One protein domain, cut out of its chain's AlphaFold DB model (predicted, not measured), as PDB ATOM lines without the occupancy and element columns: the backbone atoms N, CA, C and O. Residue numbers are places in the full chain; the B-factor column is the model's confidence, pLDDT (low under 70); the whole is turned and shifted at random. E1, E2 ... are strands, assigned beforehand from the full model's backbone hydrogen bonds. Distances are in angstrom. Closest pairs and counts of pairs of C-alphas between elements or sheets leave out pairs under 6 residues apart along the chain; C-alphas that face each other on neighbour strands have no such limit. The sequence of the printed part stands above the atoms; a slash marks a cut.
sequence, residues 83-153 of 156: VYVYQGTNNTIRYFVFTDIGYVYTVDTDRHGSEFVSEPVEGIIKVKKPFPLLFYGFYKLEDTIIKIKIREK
ATOM      1  N   VAL A  83     176.682 184.169 144.814       86.38
ATOM      2  CA  VAL A  83     176.657 184.537 146.230       86.38
ATOM      3  C   VAL A  83     176.002 183.423 147.038       86.38
ATOM      4  O   VAL A  83     174.839 183.086 146.828       86.38
ATOM      5  N   TYR A  84     176.748 182.893 147.998       87.69
ATOM      6  CA  TYR A  84     176.255 182.000 149.039       87.69
ATOM      7  C   TYR A  84     176.004 182.785 150.311       87.69
ATOM      8  O   TYR A  84     176.769 183.687 150.641       87.69
ATOM      9  N   VAL A  85     174.966 182.403 151.049       85.94
ATOM     10  CA  VAL A  85     174.584 183.055 152.301       85.94
ATOM     11  C   VAL A  85     174.618 182.028 153.420       85.94
ATOM     12  O   VAL A  85     173.993 180.973 153.324       85.94
ATOM     13  N   TYR A  86     175.340 182.344 154.488       84.94
ATOM     14  CA  TYR A  86     175.318 181.602 155.738       84.94
ATOM     15  C   TYR A  86     174.792 182.503 156.846       84.94
ATOM     16  O   TYR A  86     175.344 183.570 157.120       84.94
ATOM     17  N   GLN A  87     173.734 182.047 157.506       79.12
ATOM     18  CA  GLN A  87     173.176 182.709 158.670       79.12
ATOM     19  C   GLN A  87     173.534 181.892 159.910       79.12
ATOM     20  O   GLN A  87     172.900 180.883 160.212       79.12
ATOM     21  N   GLY A  88     174.599 182.313 160.594       71.38
ATOM     22  CA  GLY A  88     175.000 181.730 161.869       71.38
ATOM     23  C   GLY A  88     174.134 182.225 163.030       71.38
ATOM     24  O   GLY A  88     173.186 182.992 162.861       71.38
ATOM     25  N   THR A  89     174.499 181.826 164.246       72.00
ATOM     26  CA  THR A  89     173.814 182.227 165.488       72.00
ATOM     27  C   THR A  89     174.191 183.628 165.983       72.00
ATOM     28  O   THR A  89     173.482 184.193 166.806       72.00
ATOM     29  N   ASN A  90     175.282 184.218 165.486       72.12
ATOM     30  CA  ASN A  90     175.937 185.388 166.095       72.12
ATOM     31  C   ASN A  90     175.422 186.746 165.578       72.12
ATOM     32  O   ASN A  90     176.191 187.689 165.452       72.12
ATOM     33  N   ASN A  91     174.142 186.837 165.218       81.00
ATOM     34  CA  ASN A  91     173.532 188.031 164.607       81.00
ATOM     35  C   ASN A  91     174.231 188.558 163.335       81.00
ATOM     36  O   ASN A  91     174.014 189.689 162.911       81.00
ATOM     37  N   THR A  92     175.059 187.727 162.702       84.69
ATOM     38  CA  THR A  92     175.802 188.061 161.487       84.69
ATOM     39  C   THR A  92     175.328 187.185 160.335       84.69
ATOM     40  O   THR A  92     175.149 185.973 160.484       84.69
ATOM     41  N   ILE A  93     175.151 187.801 159.173       85.75
ATOM     42  CA  ILE A  93     174.953 187.126 157.895       85.75
ATOM     43  C   ILE A  93     176.281 187.188 157.148       85.75
ATOM     44  O   ILE A  93     176.799 188.274 156.889       85.75
ATOM     45  N   ARG A  94     176.834 186.024 156.807       87.25
ATOM     46  CA  ARG A  94     178.075 185.917 156.039       87.25
ATOM     47  C   ARG A  94     177.768 185.552 154.600       87.25
ATOM     48  O   ARG A  94     177.095 184.557 154.335       87.25
ATOM     49  N   TYR A  95     178.315 186.333 153.683       86.94
ATOM     50  CA  TYR A  95     178.241 186.083 152.254       86.94
ATOM     51  C   TYR A  95     179.563 185.502 151.766       86.94
ATOM     52  O   TYR A  95     180.630 185.946 152.196       86.94
ATOM     53  N   PHE A  96     179.495 184.537 150.851       88.31
ATOM     54  CA  PHE A  96     180.661 183.951 150.196       88.31
ATOM     55  C   PHE A  96     180.515 184.026 148.680       88.31
ATOM     56  O   PHE A  96     179.437 183.769 148.148       88.31
ATOM     57  N   VAL A  97     181.616 184.300 147.986       90.44
ATOM     58  CA  VAL A  97     181.727 184.132 146.534       90.44
ATOM     59  C   VAL A  97     182.922 183.237 146.252       90.44
ATOM     60  O   VAL A  97     184.061 183.620 146.515       90.44
ATOM     61  N   PHE A  98     182.658 182.046 145.720       88.31
ATOM     62  CA  PHE A  98     183.689 181.116 145.265       88.31
ATOM     63  C   PHE A  98     183.972 181.370 143.787       88.31
ATOM     64  O   PHE A  98     183.057 181.333 142.965       88.31
ATOM     65  N   THR A  99     185.225 181.636 143.445       87.50
ATOM     66  CA  THR A  99     185.661 181.804 142.051       87.50
ATOM     67  C   THR A  99     186.012 180.465 141.429       87.50
ATOM     68  O   THR A  99     186.471 179.563 142.115       87.50
ATOM     69  N   ASP A 100     185.894 180.349 140.116       85.69
ATOM     70  CA  ASP A 100     186.298 179.169 139.346       85.69
ATOM     71  C   ASP A 100     187.824 178.993 139.235       85.69
ATOM     72  O   ASP A 100     188.295 178.102 138.539       85.69
ATOM     73  N   ILE A 101     188.594 179.822 139.941       83.12
ATOM     74  CA  ILE A 101     190.061 179.828 139.978       83.12
ATOM     75  C   ILE A 101     190.605 179.644 141.411       83.12
ATOM     76  O   ILE A 101     191.749 179.973 141.699       83.12
ATOM     77  N   GLY A 102     189.791 179.122 142.339       82.31
ATOM     78  CA  GLY A 102     190.263 178.674 143.662       82.31
ATOM     79  C   GLY A 102     190.322 179.743 144.762       82.31
ATOM     80  O   GLY A 102     190.743 179.456 145.888       82.31
ATOM     81  N   TYR A 103     189.856 180.961 144.485       86.44
ATOM     82  CA  TYR A 103     189.703 182.019 145.488       86.44
ATOM     83  C   TYR A 103     188.295 182.067 146.061       86.44
ATOM     84  O   TYR A 103     187.314 181.843 145.347       86.44
ATOM     85  N   VAL A 104     188.195 182.422 147.338       88.56
ATOM     86  CA  VAL A 104     186.928 182.723 148.004       88.56
ATOM     87  C   VAL A 104     186.981 184.112 148.614       88.56
ATOM     88  O   VAL A 104     187.953 184.482 149.275       88.56
ATOM     89  N   TYR A 105     185.912 184.864 148.403       88.31
ATOM     90  CA  TYR A 105     185.714 186.167 149.009       88.31
ATOM     91  C   TYR A 105     184.595 186.104 150.028       88.31
ATOM     92  O   TYR A 105     183.580 185.454 149.768       88.31
ATOM     93  N   THR A 106     184.760 186.789 151.159       86.88
ATOM     94  CA  THR A 106     183.700 186.868 152.168       86.88
ATOM     95  C   THR A 106     183.457 188.291 152.644       86.88
ATOM     96  O   THR A 106     184.360 189.132 152.671       86.88
ATOM     97  N   VAL A 107     182.211 188.550 153.026       85.44
ATOM     98  CA  VAL A 107     181.785 189.785 153.684       85.44
ATOM     99  C   VAL A 107     180.718 189.444 154.715       85.44
ATOM    100  O   VAL A 107     179.875 188.577 154.479       85.44
ATOM    101  N   ASP A 108     180.776 190.127 155.850       85.56
ATOM    102  CA  ASP A 108     179.848 189.960 156.961       85.56
ATOM    103  C   ASP A 108     178.950 191.196 157.054       85.56
ATOM    104  O   ASP A 108     179.424 192.326 156.925       85.56
ATOM    105  N   THR A 109     177.653 190.995 157.279       83.75
ATOM    106  CA  THR A 109     176.709 192.076 157.587       83.75
ATOM    107  C   THR A 109     175.891 191.741 158.823       83.75
ATOM    108  O   THR A 109     175.671 190.569 159.134       83.75
ATOM    109  N   ASP A 110     175.382 192.766 159.502       83.25
ATOM    110  CA  ASP A 110     174.425 192.582 160.591       83.25
ATOM    111  C   ASP A 110     173.089 192.031 160.052       83.25
ATOM    112  O   ASP A 110     172.679 192.316 158.919       83.25
ATOM    113  N   ARG A 111     172.425 191.202 160.860       82.25
ATOM    114  CA  ARG A 111     171.097 190.649 160.585       82.25
ATOM    115  C   ARG A 111     170.003 191.717 160.578       82.25
ATOM    116  O   ARG A 111     169.015 191.517 159.884       82.25
ATOM    117  N   HIS A 112     170.191 192.847 161.253       85.81
ATOM    118  CA  HIS A 112     169.290 194.008 161.200       85.81
ATOM    119  C   HIS A 112     169.538 194.910 159.979       85.81
ATOM    120  O   HIS A 112     169.030 196.026 159.880       85.81
ATOM    121  N   GLY A 113     170.318 194.420 159.011       81.88
ATOM    122  CA  GLY A 113     170.722 195.171 157.835       81.88
ATOM    123  C   GLY A 113     171.981 195.999 158.074       81.88
ATOM    124  O   GLY A 113     172.583 196.006 159.141       81.88
ATOM    125  N   SER A 114     172.420 196.696 157.035       85.12
ATOM    126  CA  SER A 114     173.613 197.541 157.074       85.12
ATOM    127  C   SER A 114     173.477 198.712 156.100       85.12
ATOM    128  O   SER A 114     172.414 198.942 155.506       85.12
ATOM    129  N   GLU A 115     174.559 199.460 155.888       87.44
ATOM    130  CA  GLU A 115     174.623 200.432 154.793       87.44
ATOM    131  C   GLU A 115     174.531 199.774 153.398       87.44
ATOM    132  O   GLU A 115     174.105 200.423 152.441       87.44
ATOM    133  N   PHE A 116     174.869 198.480 153.289       85.75
ATOM    134  CA  PHE A 116     174.880 197.715 152.037       85.75
ATOM    135  C   PHE A 116     173.604 196.897 151.815       85.75
ATOM    136  O   PHE A 116     173.238 196.667 150.665       85.75
ATOM    137  N   VAL A 117     172.905 196.476 152.877       87.62
ATOM    138  CA  VAL A 117     171.698 195.625 152.790       87.62
ATOM    139  C   VAL A 117     170.550 196.093 153.675       87.62
ATOM    140  O   VAL A 117     170.752 196.776 154.677       87.62
ATOM    141  N   SER A 118     169.317 195.751 153.304       88.75
ATOM    142  CA  SER A 118     168.155 195.906 154.187       88.75
ATOM    143  C   SER A 118     168.161 194.879 155.317       88.75
ATOM    144  O   SER A 118     168.816 193.842 155.223       88.75
ATOM    145  N   GLU A 119     167.373 195.149 156.354       88.06
ATOM    146  CA  GLU A 119     166.905 194.084 157.235       88.06
ATOM    147  C   GLU A 119     166.122 193.043 156.400       88.06
ATOM    148  O   GLU A 119     165.451 193.430 155.427       88.06
ATOM    149  N   PRO A 120     166.233 191.739 156.705       83.50
ATOM    150  CA  PRO A 120     165.439 190.710 156.056       83.50
ATOM    151  C   PRO A 120     163.950 190.894 156.369       83.50
ATOM    152  O   PRO A 120     163.545 190.838 157.528       83.50
ATOM    153  N   VAL A 121     163.124 191.038 155.335       87.31
ATOM    154  CA  VAL A 121     161.659 191.058 155.456       87.31
ATOM    155  C   VAL A 121     161.122 189.881 154.660       87.31
ATOM    156  O   VAL A 121     161.419 189.767 153.475       87.31
ATOM    157  N   GLU A 122     160.403 188.968 155.320       87.00
ATOM    158  CA  GLU A 122     159.879 187.736 154.696       87.00
ATOM    159  C   GLU A 122     160.971 186.894 154.002       87.00
ATOM    160  O   GLU A 122     160.762 186.283 152.959       87.00
ATOM    161  N   GLY A 123     162.182 186.888 154.569       74.50
ATOM    162  CA  GLY A 123     163.336 186.184 153.995       74.50
ATOM    163  C   GLY A 123     163.993 186.895 152.806       74.50
ATOM    164  O   GLY A 123     164.971 186.386 152.262       74.50
ATOM    165  N   ILE A 124     163.512 188.081 152.421       82.56
ATOM    166  CA  ILE A 124     164.072 188.885 151.335       82.56
ATOM    167  C   ILE A 124     165.029 189.932 151.911       82.56
ATOM    168  O   ILE A 124     164.641 190.779 152.714       82.56
ATOM    169  N   ILE A 125     166.279 189.906 151.446       83.69
ATOM    170  CA  ILE A 125     167.304 190.912 151.744       83.69
ATOM    171  C   ILE A 125     167.554 191.723 150.474       83.69
ATOM    172  O   ILE A 125     167.948 191.173 149.446       83.69
ATOM    173  N   LYS A 126     167.336 193.040 150.527       88.06
ATOM    174  CA  LYS A 126     167.598 193.937 149.397       88.06
ATOM    175  C   LYS A 126     169.020 194.473 149.473       88.06
ATOM    176  O   LYS A 126     169.424 195.015 150.500       88.06
ATOM    177  N   VAL A 127     169.748 194.385 148.365       87.50
ATOM    178  CA  VAL A 127     171.060 195.024 148.208       87.50
ATOM    179  C   VAL A 127     170.845 196.511 147.926       87.50
ATOM    180  O   VAL A 127     170.243 196.874 146.920       87.50
ATOM    181  N   LYS A 128     171.313 197.371 148.833       89.06
ATOM    182  CA  LYS A 128     171.250 198.837 148.718       89.06
ATOM    183  C   LYS A 128     172.410 199.383 147.884       89.06
ATOM    184  O   LYS A 128     172.230 200.355 147.157       89.06
ATOM    185  N   LYS A 129     173.601 198.786 148.021       88.62
ATOM    186  CA  LYS A 129     174.858 199.199 147.369       88.62
ATOM    187  C   LYS A 129     175.775 197.983 147.151       88.62
ATOM    188  O   LYS A 129     175.619 196.998 147.871       88.62
ATOM    189  N   PRO A 130     176.741 198.037 146.212       83.38
ATOM    190  CA  PRO A 130     177.745 196.985 146.059       83.38
ATOM    191  C   PRO A 130     178.518 196.731 147.358       83.38
ATOM    192  O   PRO A 130     178.899 197.675 148.049       83.38
ATOM    193  N   PHE A 131     178.776 195.461 147.667       75.38
ATOM    194  CA  PHE A 131     179.561 195.070 148.833       75.38
ATOM    195  C   PHE A 131     181.054 195.162 148.517       75.38
ATOM    196  O   PHE A 131     181.497 194.562 147.531       75.38
ATOM    197  N   PRO A 132     181.868 195.820 149.353       74.44
ATOM    198  CA  PRO A 132     183.297 195.585 149.313       74.44
ATOM    199  C   PRO A 132     183.560 194.146 149.773       74.44
ATOM    200  O   PRO A 132     183.142 193.737 150.854       74.44
ATOM    201  N   LEU A 133     184.242 193.357 148.948       71.38
ATOM    202  CA  LEU A 133     184.724 192.041 149.356       71.38
ATOM    203  C   LEU A 133     185.901 192.255 150.317       71.38
ATOM    204  O   LEU A 133     186.960 192.732 149.908       71.38
ATOM    205  N   LEU A 134     185.681 191.981 151.605       68.44
ATOM    206  CA  LEU A 134     186.608 192.362 152.676       68.44
ATOM    207  C   LEU A 134     187.690 191.309 152.912       68.44
ATOM    208  O   LEU A 134     188.865 191.647 153.070       68.44
ATOM    209  N   PHE A 135     187.307 190.034 152.910       66.94
ATOM    210  CA  PHE A 135     188.224 188.935 153.182       66.94
ATOM    211  C   PHE A 135     188.547 188.169 151.911       66.94
ATOM    212  O   PHE A 135     187.665 187.880 151.099       66.94
ATOM    213  N   TYR A 136     189.819 187.811 151.773       77.12
ATOM    214  CA  TYR A 136     190.334 187.050 150.649       77.12
ATOM    215  C   TYR A 136     190.958 185.759 151.160       77.12
ATOM    216  O   TYR A 136     191.875 185.761 151.981       77.12
ATOM    217  N   GLY A 137     190.441 184.634 150.695       82.75
ATOM    218  CA  GLY A 137     190.915 183.320 151.078       82.75
ATOM    219  C   GLY A 137     191.143 182.421 149.880       82.75
ATOM    220  O   GLY A 137     190.762 182.714 148.748       82.75
ATOM    221  N   PHE A 138     191.734 181.277 150.182       84.50
ATOM    222  CA  PHE A 138     191.776 180.137 149.282       84.50
ATOM    223  C   PHE A 138     190.782 179.113 149.789       84.50
ATOM    224  O   PHE A 138     190.581 178.986 151.002       84.50
ATOM    225  N   TYR A 139     190.193 178.351 148.884       83.94
ATOM    226  CA  TYR A 139     189.426 177.185 149.278       83.94
ATOM    227  C   TYR A 139     189.926 175.950 148.543       83.94
ATOM    228  O   TYR A 139     190.495 176.026 147.457       83.94
ATOM    229  N   LYS A 140     189.725 174.798 149.173       81.62
ATOM    230  CA  LYS A 140     189.989 173.494 148.588       81.62
ATOM    231  C   LYS A 140     188.736 172.653 148.720       81.62
ATOM    232  O   LYS A 140     188.127 172.615 149.790       81.62
ATOM    233  N   LEU A 141     188.377 171.982 147.636       74.56
ATOM    234  CA  LEU A 141     187.345 170.964 147.653       74.56
ATOM    235  C   LEU A 141     187.991 169.598 147.897       74.56
ATOM    236  O   LEU A 141     188.936 169.219 147.206       74.56
ATOM    237  N   GLU A 142     187.487 168.879 148.889       80.62
ATOM    238  CA  GLU A 142     187.821 167.482 149.152       80.62
ATOM    239  C   GLU A 142     186.503 166.712 149.230       80.62
ATOM    240  O   GLU A 142     185.756 166.850 150.198       80.62
ATOM    241  N   ASP A 143     186.189 165.967 148.168       75.00
ATOM    242  CA  ASP A 143     184.899 165.307 147.952       75.00
ATOM    243  C   ASP A 143     183.713 166.284 148.050       75.00
ATOM    244  O   ASP A 143     183.482 167.096 147.155       75.00
ATOM    245  N   THR A 144     182.954 166.217 149.145       73.31
ATOM    246  CA  THR A 144     181.798 167.079 149.430       73.31
ATOM    247  C   THR A 144     182.120 168.201 150.418       73.31
ATOM    248  O   THR A 144     181.242 168.995 150.760       73.31
ATOM    249  N   ILE A 145     183.366 168.288 150.891       80.19
ATOM    250  CA  ILE A 145     183.792 169.225 151.927       80.19
ATOM    251  C   ILE A 145     184.532 170.398 151.285       80.19
ATOM    252  O   ILE A 145     185.567 170.234 150.638       80.19
ATOM    253  N   ILE A 146     184.029 171.609 151.531       83.12
ATOM    254  CA  ILE A 146     184.717 172.855 151.183       83.12
ATOM    255  C   ILE A 146     185.540 173.302 152.392       83.12
ATOM    256  O   ILE A 146     184.994 173.719 153.414       83.12
ATOM    257  N   LYS A 147     186.868 173.242 152.276       84.56
ATOM    258  CA  LYS A 147     187.798 173.777 153.276       84.56
ATOM    259  C   LYS A 147     188.211 175.183 152.872       84.56
ATOM    260  O   LYS A 147     188.786 175.365 151.804       84.56
ATOM    261  N   ILE A 148     187.954 176.167 153.730       84.94
ATOM    262  CA  ILE A 148     188.313 177.569 153.490       84.94
ATOM    263  C   ILE A 148     189.497 177.946 154.376       84.94
ATOM    264  O   ILE A 148     189.470 177.744 155.589       84.94
ATOM    265  N   LYS A 149     190.523 178.547 153.773       82.69
ATOM    266  CA  LYS A 149     191.627 179.203 154.470       82.69
ATOM    267  C   LYS A 149     191.557 180.700 154.196       82.69
ATOM    268  O   LYS A 149     191.993 181.169 153.145       82.69
ATOM    269  N   ILE A 150     191.000 181.438 155.150       71.00
ATOM    270  CA  ILE A 150     190.887 182.897 155.082       71.00
ATOM    271  C   ILE A 150     192.267 183.507 155.348       71.00
ATOM    272  O   ILE A 150     192.939 183.125 156.306       71.00
ATOM    273  N   ARG A 151     192.705 184.445 154.501       68.19
ATOM    274  CA  ARG A 151     193.775 185.382 154.847       68.19
ATOM    275  C   ARG A 151     193.110 186.712 155.171       68.19
ATOM    276  O   ARG A 151     192.434 187.302 154.331       68.19
ATOM    277  N   GLU A 152     193.280 187.188 156.395       57.31
ATOM    278  CA  GLU A 152     192.869 188.548 156.716       57.31
ATOM    279  C   GLU A 152     193.738 189.514 155.911       57.31
ATOM    280  O   GLU A 152     194.972 189.438 155.927       57.31
ATOM    281  N   LYS A 153     193.096 190.410 155.161       50.75
ATOM    282  CA  LYS A 153     193.803 191.527 154.552       50.75
ATOM    283  C   LYS A 153     194.217 192.437 155.706       50.75
ATOM    284  O   LYS A 153     193.354 193.044 156.331       50.75
TER     285      LYS A 153
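What this domain is: This is residues 83 to 153 of the 156 residues of an uncharacterized protein of Flavobacterium hercynium (UniProt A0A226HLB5). One strongly twisted sheet of five strands, E1 to E5, is curled like part of a barrel but stays open, with the edge strands E1 and E5 apart. The hairpin of E4 and E5 lies at one end of the longest axis, and a long loop, residues 111 to 134, makes the other end. The printed part has 71 residues, under half of them in named elements, with no named helix. The all-strand sheet has the order E1, E2, E3, E4, E5, antiparallel throughout: a meander, each strand the antiparallel neighbour of the one before. It is only just compact, close to loose, with a radius of gyration of the C-alphas of 13.1 A and spans of 36 by 24 by 21 A.

Where its parts are: E3, residues 103 to 110, is 23.9 A long. E2, residues 92 to 98, is 19.3 A, and E1, residues 83 to 87, is 13.0 A, beginning at C-alpha 83 (176.657, 184.537, 146.230). E4, residues 135 to 142, is 21.8 A; E5, residues 145 to 151, is 19.2 A and ends at C-alpha 151 (193.775, 185.382, 154.847).

How they stand to each other: E2 and E3 form a hairpin at 161 degrees, with N 95 and O 107 2.8 A apart. E1 and E2 form one at 152 degrees, with N 84 and O 96 at 2.8 A. E3 and E4, a hairpin at 122 degrees, face each other from C-alphas 103 and 138 to 106 and 135; N 104 and O 137 are 2.9 A apart. E4 and E5, a hairpin at 154 degrees, have N 149 and O 138 at 2.8 A.

The domain as a whole: The C-alphas of Glu 115 and Asp 143, the two farthest apart, are 37.2 A apart. The printed part has no cut. The link E3 to E4 is long, 24 residues; the others are tight. Residues 134 to 135 and 151 to 153 have pLDDT under 70.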